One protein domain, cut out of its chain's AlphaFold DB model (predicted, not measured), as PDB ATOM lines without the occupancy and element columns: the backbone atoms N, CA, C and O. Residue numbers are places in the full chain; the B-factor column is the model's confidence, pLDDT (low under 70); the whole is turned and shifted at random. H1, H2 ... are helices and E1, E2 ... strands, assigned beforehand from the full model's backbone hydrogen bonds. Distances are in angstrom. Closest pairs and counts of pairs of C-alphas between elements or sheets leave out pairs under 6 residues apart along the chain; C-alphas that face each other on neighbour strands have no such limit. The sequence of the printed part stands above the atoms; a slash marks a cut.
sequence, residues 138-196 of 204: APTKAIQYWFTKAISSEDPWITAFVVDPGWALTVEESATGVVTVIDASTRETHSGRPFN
ATOM      1  N   ALA A 138      34.911  -0.973   4.687       93.12
ATOM      2  CA  ALA A 138      35.818  -0.758   3.560       93.12
ATOM      3  C   ALA A 138      35.264   0.221   2.499       93.12
ATOM      4  O   ALA A 138      35.995   1.139   2.118       93.12
ATOM      5  N   PRO A 139      33.977   0.160   2.086       94.12
ATOM      6  CA  PRO A 139      33.437   1.135   1.134       94.12
ATOM      7  C   PRO A 139      33.467   2.580   1.647       94.12
ATOM      8  O   PRO A 139      33.687   3.504   0.868       94.12
ATOM      9  N   THR A 140      33.302   2.799   2.957       94.06
ATOM     10  CA  THR A 140      33.367   4.154   3.536       94.06
ATOM     11  C   THR A 140      34.769   4.744   3.427       94.06
ATOM     12  O   THR A 140      34.914   5.940   3.187       94.06
ATOM     13  N   LYS A 141      35.804   3.902   3.522       95.75
ATOM     14  CA  LYS A 141      37.202   4.307   3.335       95.75
ATOM     15  C   LYS A 141      37.513   4.609   1.877       95.75
ATOM     16  O   LYS A 141      38.158   5.617   1.599       95.75
ATOM     17  N   ALA A 142      36.948   3.831   0.953       94.69
ATOM     18  CA  ALA A 142      37.030   4.150  -0.466       94.69
ATOM     19  C   ALA A 142      36.365   5.511  -0.790       94.69
ATOM     20  O   ALA A 142      36.895   6.334  -1.535       94.69
ATOM     21  N   ILE A 143      35.225   5.819  -0.170       95.38
ATOM     22  CA  ILE A 143      34.585   7.134  -0.329       95.38
ATOM     23  C   ILE A 143      35.482   8.256   0.223       95.38
ATOM     24  O   ILE A 143      35.695   9.259  -0.457       95.38
ATOM     25  N   GLN A 144      36.053   8.083   1.422       95.69
ATOM     26  CA  GLN A 144      36.941   9.084   2.037       95.69
ATOM     27  C   GLN A 144      38.157   9.411   1.162       95.69
ATOM     28  O   GLN A 144      38.523  10.579   1.006       95.69
ATOM     29  N   TYR A 145      38.773   8.407   0.547       95.88
ATOM     30  CA  TYR A 145      39.904   8.663  -0.334       95.88
ATOM     31  C   TYR A 145      39.501   9.274  -1.678       95.88
ATOM     32  O   TYR A 145      40.231  10.125  -2.185       95.88
ATOM     33  N   TRP A 146      38.341   8.918  -2.247       96.88
ATOM     34  CA  TRP A 146      37.846   9.619  -3.436       96.88
ATOM     35  C   TRP A 146      37.733  11.128  -3.169       96.88
ATOM     36  O   TRP A 146      38.251  11.925  -3.953       96.88
ATOM     37  N   PHE A 147      37.173  11.519  -2.016       97.19
ATOM     38  CA  PHE A 147      37.138  12.925  -1.597       97.19
ATOM     39  C   PHE A 147      38.533  13.516  -1.410       97.19
ATOM     40  O   PHE A 147      38.771  14.644  -1.817       97.19
ATOM     41  N   THR A 148      39.479  12.760  -0.856       97.25
ATOM     42  CA  THR A 148      40.868  13.216  -0.696       97.25
ATOM     43  C   THR A 148      41.519  13.549  -2.043       97.25
ATOM     44  O   THR A 148      42.166  14.589  -2.180       97.25
ATOM     45  N   LYS A 149      41.316  12.704  -3.062       96.81
ATOM     46  CA  LYS A 149      41.760  12.983  -4.437       96.81
ATOM     47  C   LYS A 149      41.071  14.209  -5.026       96.81
ATOM     48  O   LYS A 149      41.746  15.040  -5.628       96.81
ATOM     49  N   ALA A 150      39.757  14.323  -4.840       97.12
ATOM     50  CA  ALA A 150      38.990  15.464  -5.322       97.12
ATOM     51  C   ALA A 150      39.480  16.772  -4.679       97.12
ATOM     52  O   ALA A 150      39.840  17.686  -5.407       97.12
ATOM     53  N   ILE A 151      39.641  16.822  -3.352       97.81
ATOM     54  CA  ILE A 151      40.188  17.980  -2.621       97.81
ATOM     55  C   ILE A 151      41.591  18.330  -3.120       97.81
ATOM     56  O   ILE A 151      41.859  19.486  -3.425       97.81
ATOM     57  N   SER A 152      42.484  17.343  -3.269       97.00
ATOM     58  CA  SER A 152      43.834  17.580  -3.805       97.00
ATOM     59  C   SER A 152      43.803  18.260  -5.182       97.00
ATOM     60  O   SER A 152      44.649  19.114  -5.470       97.00
ATOM     61  N   SER A 153      42.825  17.912  -6.023       96.50
ATOM     62  CA  SER A 153      42.645  18.492  -7.356       96.50
ATOM     63  C   SER A 153      41.913  19.838  -7.349       96.50
ATOM     64  O   SER A 153      42.250  20.708  -8.150       96.50
ATOM     65  N   GLU A 154      40.883  19.991  -6.522       97.19
ATOM     66  CA  GLU A 154      39.987  21.153  -6.503       97.19
ATOM     67  C   GLU A 154      40.573  22.322  -5.701       97.19
ATOM     68  O   GLU A 154      40.385  23.477  -6.086       97.19
ATOM     69  N   ASP A 155      41.354  22.028  -4.658       96.38
ATOM     70  CA  ASP A 155      41.936  22.994  -3.728       96.38
ATOM     71  C   ASP A 155      43.468  22.887  -3.703       96.38
ATOM     72  O   ASP A 155      44.058  22.292  -2.796       96.38
ATOM     73  N   PRO A 156      44.174  23.498  -4.676       92.38
ATOM     74  CA  PRO A 156      45.614  23.319  -4.823       92.38
ATOM     75  C   PRO A 156      46.461  23.956  -3.716       92.38
ATOM     76  O   PRO A 156      47.681  23.834  -3.719       92.38
ATOM     77  N   TRP A 157      45.832  24.650  -2.777       94.81
ATOM     78  CA  TRP A 157      46.472  25.227  -1.601       94.81
ATOM     79  C   TRP A 157      46.455  24.270  -0.391       94.81
ATOM     80  O   TRP A 157      47.092  24.569   0.615       94.81
ATOM     81  N   ILE A 158      45.766  23.123  -0.486       95.94
ATOM     82  CA  ILE A 158      45.682  22.099   0.564       95.94
ATOM     83  C   ILE A 158      46.572  20.897   0.211       95.94
ATOM     84  O   ILE A 158      46.570  20.401  -0.919       95.94
ATOM     85  N   THR A 159      47.289  20.375   1.208       97.81
ATOM     86  CA  THR A 159      47.893  19.034   1.170       97.81
ATOM     87  C   THR A 159      46.907  18.041   1.786       97.81
ATOM     88  O   THR A 159      46.844  17.892   3.002       97.81
ATOM     89  N   ALA A 160      46.102  17.383   0.953       97.44
ATOM     90  CA  ALA A 160      45.134  16.369   1.386       97.44
ATOM     91  C   ALA A 160      45.628  14.966   1.023       97.44
ATOM     92  O   ALA A 160      45.918  14.726  -0.147       97.44
ATOM     93  N   PHE A 161      45.711  14.047   1.982       97.56
ATOM     94  CA  PHE A 161      46.124  12.647   1.802       97.56
ATOM     95  C   PHE A 161      45.473  11.769   2.885       97.56
ATOM     96  O   PHE A 161      44.910  12.297   3.845       97.56
ATOM     97  N   VAL A 162      45.511  10.443   2.725       97.12
ATOM     98  CA  VAL A 162      45.021   9.504   3.753       97.12
ATOM     99  C   VAL A 162      46.179   8.708   4.334       97.12
ATOM    100  O   VAL A 162      47.124   8.386   3.614       97.12
ATOM    101  N   VAL A 163      46.072   8.362   5.616       96.94
ATOM    102  CA  VAL A 163      47.015   7.474   6.298       96.94
ATOM    103  C   VAL A 163      46.248   6.306   6.913       96.94
ATOM    104  O   VAL A 163      45.298   6.525   7.671       96.94
ATOM    105  N   ASP A 164      46.631   5.079   6.570       96.06
ATOM    106  CA  ASP A 164      46.210   3.867   7.268       96.06
ATOM    107  C   ASP A 164      46.997   3.769   8.587       96.06
ATOM    108  O   ASP A 164      48.229   3.768   8.559       96.06
ATOM    109  N   PRO A 165      46.328   3.716   9.750       96.62
ATOM    110  CA  PRO A 165      47.002   3.654  11.044       96.62
ATOM    111  C   PRO A 165      47.679   2.301  11.332       96.62
ATOM    112  O   PRO A 165      48.290   2.157  12.391       96.62
ATOM    113  N   GLY A 166      47.577   1.313  10.443       93.75
ATOM    114  CA  GLY A 166      48.138  -0.019  10.626       93.75
ATOM    115  C   GLY A 166      47.239  -0.944  11.453       93.75
ATOM    116  O   GLY A 166      46.325  -0.527  12.170       93.75
ATOM    117  N   TRP A 167      47.505  -2.247  11.351       92.12
ATOM    118  CA  TRP A 167      46.766  -3.301  12.051       92.12
ATOM    119  C   TRP A 167      47.666  -4.035  13.048       92.12
ATOM    120  O   TRP A 167      48.823  -4.315  12.750       92.12
ATOM    121  N   ALA A 168      47.107  -4.407  14.206       91.56
ATOM    122  CA  ALA A 168      47.799  -5.134  15.279       91.56
ATOM    123  C   ALA A 168      49.007  -4.401  15.910       91.56
ATOM    124  O   ALA A 168      49.909  -5.047  16.440       91.56
ATOM    125  N   LEU A 169      48.991  -3.066  15.900       93.69
ATOM    126  CA  LEU A 169      49.946  -2.199  16.603       93.69
ATOM    127  C   LEU A 169      49.392  -1.745  17.957       93.69
ATOM    128  O   LEU A 169      48.175  -1.741  18.177       93.69
ATOM    129  N   THR A 170      50.268  -1.283  18.848       97.56
ATOM    130  CA  THR A 170      49.821  -0.435  19.960       97.56
ATOM    131  C   THR A 170      49.385   0.941  19.446       97.56
ATOM    132  O   THR A 170      49.792   1.398  18.376       97.56
ATOM    133  N   VAL A 171      48.556   1.634  20.232       96.75
ATOM    134  CA  VAL A 171      48.107   2.997  19.900       96.75
ATOM    135  C   VAL A 171      49.291   3.961  19.784       96.75
ATOM    136  O   VAL A 171      49.292   4.817  18.907       96.75
ATOM    137  N   GLU A 172      50.297   3.816  20.648       97.88
ATOM    138  CA  GLU A 172      51.466   4.700  20.680       97.88
ATOM    139  C   GLU A 172      52.371   4.501  19.455       97.88
ATOM    140  O   GLU A 172      52.779   5.486  18.839       97.88
ATOM    141  N   GLU A 173      52.609   3.252  19.042       97.75
ATOM    142  CA  GLU A 173      53.353   2.937  17.812       97.75
ATOM    143  C   GLU A 173      52.646   3.493  16.572       97.75
ATOM    144  O   GLU A 173      53.255   4.211  15.777       97.75
ATOM    145  N   SER A 174      51.346   3.216  16.440       98.00
ATOM    146  CA  SER A 174      50.523   3.697  15.327       98.00
ATOM    147  C   SER A 174      50.516   5.226  15.250       98.00
ATOM    148  O   SER A 174      50.833   5.800  14.208       98.00
ATOM    149  N   ALA A 175      50.226   5.906  16.364       98.00
ATOM    150  CA  ALA A 175      50.159   7.364  16.404       98.00
ATOM    151  C   ALA A 175      51.511   8.019  16.087       98.00
ATOM    152  O   ALA A 175      51.551   9.003  15.351       98.00
ATOM    153  N   THR A 176      52.613   7.460  16.597       98.25
ATOM    154  CA  THR A 176      53.967   7.964  16.318       98.25
ATOM    155  C   THR A 176      54.300   7.871  14.829       98.25
ATOM    156  O   THR A 176      54.790   8.842  14.248       98.25
ATOM    157  N   GLY A 177      53.993   6.736  14.191       98.19
ATOM    158  CA  GLY A 177      54.178   6.564  12.750       98.19
ATOM    159  C   GLY A 177      53.330   7.545  11.939       98.19
ATOM    160  O   GLY A 177      53.858   8.311  11.136       98.19
ATOM    161  N   VAL A 178      52.028   7.621  12.232       98.06
ATOM    162  CA  VAL A 178      51.103   8.545  11.556       98.06
ATOM    163  C   VAL A 178      51.580   9.999  11.648       98.06
ATOM    164  O   VAL A 178      51.595  10.693  10.634       98.06
ATOM    165  N   VAL A 179      52.000  10.470  12.829       98.44
ATOM    166  CA  VAL A 179      52.529  11.838  12.995       98.44
ATOM    167  C   VAL A 179      53.799  12.043  12.174       98.44
ATOM    168  O   VAL A 179      53.937  13.076  11.526       98.44
ATOM    169  N   THR A 180      54.682  11.045  12.117       98.25
ATOM    170  CA  THR A 180      55.901  11.109  11.294       98.25
ATOM    171  C   THR A 180      55.569  11.301   9.809       98.25
ATOM    172  O   THR A 180      56.181  12.138   9.146       98.25
ATOM    173  N   VAL A 181      54.567  10.581   9.289       98.19
ATOM    174  CA  VAL A 181      54.087  10.752   7.906       98.19
ATOM    175  C   VAL A 181      53.480  12.142   7.701       98.19
ATOM    176  O   VAL A 181      53.732  12.780   6.680       98.19
ATOM    177  N   ILE A 182      52.706  12.637   8.673       98.00
ATOM    178  CA  ILE A 182      52.101  13.975   8.611       98.00
ATOM    179  C   ILE A 182      53.171  15.065   8.540       98.00
ATOM    180  O   ILE A 182      53.114  15.903   7.638       98.00
ATOM    181  N   ASP A 183      54.159  15.034   9.430       98.12
ATOM    182  CA  ASP A 183      55.217  16.049   9.508       98.12
ATOM    183  C   ASP A 183      56.124  16.047   8.267       98.12
ATOM    184  O   ASP A 183      56.639  17.093   7.866       98.12
ATOM    185  N   ALA A 184      56.295  14.890   7.621       97.06
ATOM    186  CA  ALA A 184      57.040  14.755   6.369       97.06
ATOM    187  C   ALA A 184      56.222  15.126   5.116       97.06
ATOM    188  O   ALA A 184      56.771  15.183   4.007       97.06
ATOM    189  N   SER A 185      54.912  15.343   5.256       97.56
ATOM    190  CA  SER A 185      54.026  15.501   4.108       97.56
ATOM    191  C   SER A 185      54.209  16.846   3.400       97.56
ATOM    192  O   SER A 185      54.302  17.913   4.003       97.56
ATOM    193  N   THR A 186      54.225  16.801   2.069       96.94
ATOM    194  CA  THR A 186      54.151  17.990   1.211       96.94
ATOM    195  C   THR A 186      53.093  17.773   0.148       96.94
ATOM    196  O   THR A 186      52.657  16.638  -0.098       96.94
ATOM    197  N   ARG A 187      52.691  18.856  -0.516       95.19
ATOM    198  CA  ARG A 187      51.710  18.768  -1.588       95.19
ATOM    199  C   ARG A 187      52.220  17.905  -2.739       95.19
ATOM    200  O   ARG A 187      51.481  17.058  -3.234       95.19
ATOM    201  N   GLU A 188      53.480  18.083  -3.116       96.06
ATOM    202  CA  GLU A 188      54.139  17.397  -4.227       96.06
ATOM    203  C   GLU A 188      54.313  15.903  -3.956       96.06
ATOM    204  O   GLU A 188      54.236  15.090  -4.876       96.06
ATOM    205  N   THR A 189      54.558  15.532  -2.697       96.19
ATOM    206  CA  THR A 189      54.890  14.149  -2.347       96.19
ATOM    207  C   THR A 189      53.685  13.332  -1.894       96.19
ATOM    208  O   THR A 189      53.627  12.155  -2.237       96.19
ATOM    209  N   HIS A 190      52.707  13.913  -1.190       97.75
ATOM    210  CA  HIS A 190      51.640  13.130  -0.548       97.75
ATOM    211  C   HIS A 190      50.238  13.417  -1.077       97.75
ATOM    212  O   HIS A 190      49.364  12.553  -0.991       97.75
ATOM    213  N   SER A 191      49.978  14.610  -1.617       97.38
ATOM    214  CA  SER A 191      48.589  15.004  -1.835       97.38
ATOM    215  C   SER A 191      47.878  14.131  -2.880       97.38
ATOM    216  O   SER A 191      48.378  13.903  -3.976       97.38
ATOM    217  N   GLY A 192      46.678  13.648  -2.548       96.38
ATOM    218  CA  GLY A 192      45.866  12.747  -3.367       96.38
ATOM    219  C   GLY A 192      46.295  11.276  -3.316       96.38
ATOM    220  O   GLY A 192      45.766  10.470  -4.085       96.38
ATOM    221  N   ARG A 193      47.244  10.915  -2.442       96.12
ATOM    222  CA  ARG A 193      47.841   9.573  -2.356       96.12
ATOM    223  C   ARG A 193      47.593   8.939  -0.978       96.12
ATOM    224  O   ARG A 193      47.339   9.672  -0.019       96.12
ATOM    225  N   PRO A 194      47.568   7.599  -0.871       97.00
ATOM    226  CA  PRO A 194      47.350   6.908   0.390       97.00
ATOM    227  C   PRO A 194      48.669   6.370   0.943       97.00
ATOM    228  O   PRO A 194      49.470   5.808   0.204       97.00
ATOM    229  N   PHE A 195      48.877   6.506   2.245       97.69
ATOM    230  CA  PHE A 195      50.081   6.024   2.918       97.69
ATOM    231  C   PHE A 195      49.713   5.128   4.089       97.69
ATOM    232  O   PHE A 195      48.615   5.223   4.630       97.69
ATOM    233  N   ASN A 196      50.626   4.259   4.480       97.38
ATOM    234  CA  ASN A 196      50.556   3.503   5.716       97.38
ATOM    235  C   ASN A 196      51.260   4.272   6.851       97.38
ATOM    236  O   ASN A 196      51.980   5.240   6.599       97.38
TER     237      ASN A 196
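What this domain is: This is residues 138 to 196 of the 204 residues of the protein "Putative aflatoxin biosynthesis ketoreductase nor-1" of Aspergillus ibericus CBS 121593 (UniProt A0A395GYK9). Two small parallel strands, E1 and E2, lie in the middle of a flat domain, between the long helix H1 on one side and the helix H2 on the other, while the short helix H3 lies on the way from H2 back to E2. The turn at residues 167 to 172 stands free. The printed part has 59 residues, in the order H1, E1, H2, H3, E2, and its class is mostly helix. It is only just compact, close to loose, with a radius of gyration of the C-alphas of 12.2 A and spans of 36 by 28 by 11 A.

Where its parts are: H1, residues 138 to 154, begins at C-alpha 138 (35.818, -0.758, 3.560) and is 24.5 A long. E1 is residues 162 to 164, 6.7 A. H2, residues 171 to 183, is 18.1 A long. H3 is residues 187 to 190, 5.7 A. E2, residues 194 to 196, is 7.1 A long and ends at C-alpha 196 (50.556, 3.503, 5.716).

How they stand to each other: E1 and E2 are parallel neighbours at 29 degrees, with N 164 and O 195 at 2.8 A and N 195 and O 162 at 2.9 A, within hydrogen-bond range. E1, H2, H3 and E2 form a strand-helix-strand unit, two parallel neighbour strands with helices between, and its crossover is left-handed. The closest C-alphas of H1 and E1 are those of Tyr 145 and Val 162, 6.6 A. The closest of E1 and H2 are those of Val 163 and Val 178, 6.7 A. H1 and H2 are apart. H1 and H3 are only just apart, at 8.3 A. Every O i to N i+4 pair is within hydrogen-bond range in H1 and H2; H3 is too short for one.

The domain as a whole: The C-alphas of Glu 154 and Thr 170 are the two farthest apart, 35.5 A. The printed part has no cut, no link is long, and no printed residue is under 70 in pLDDT.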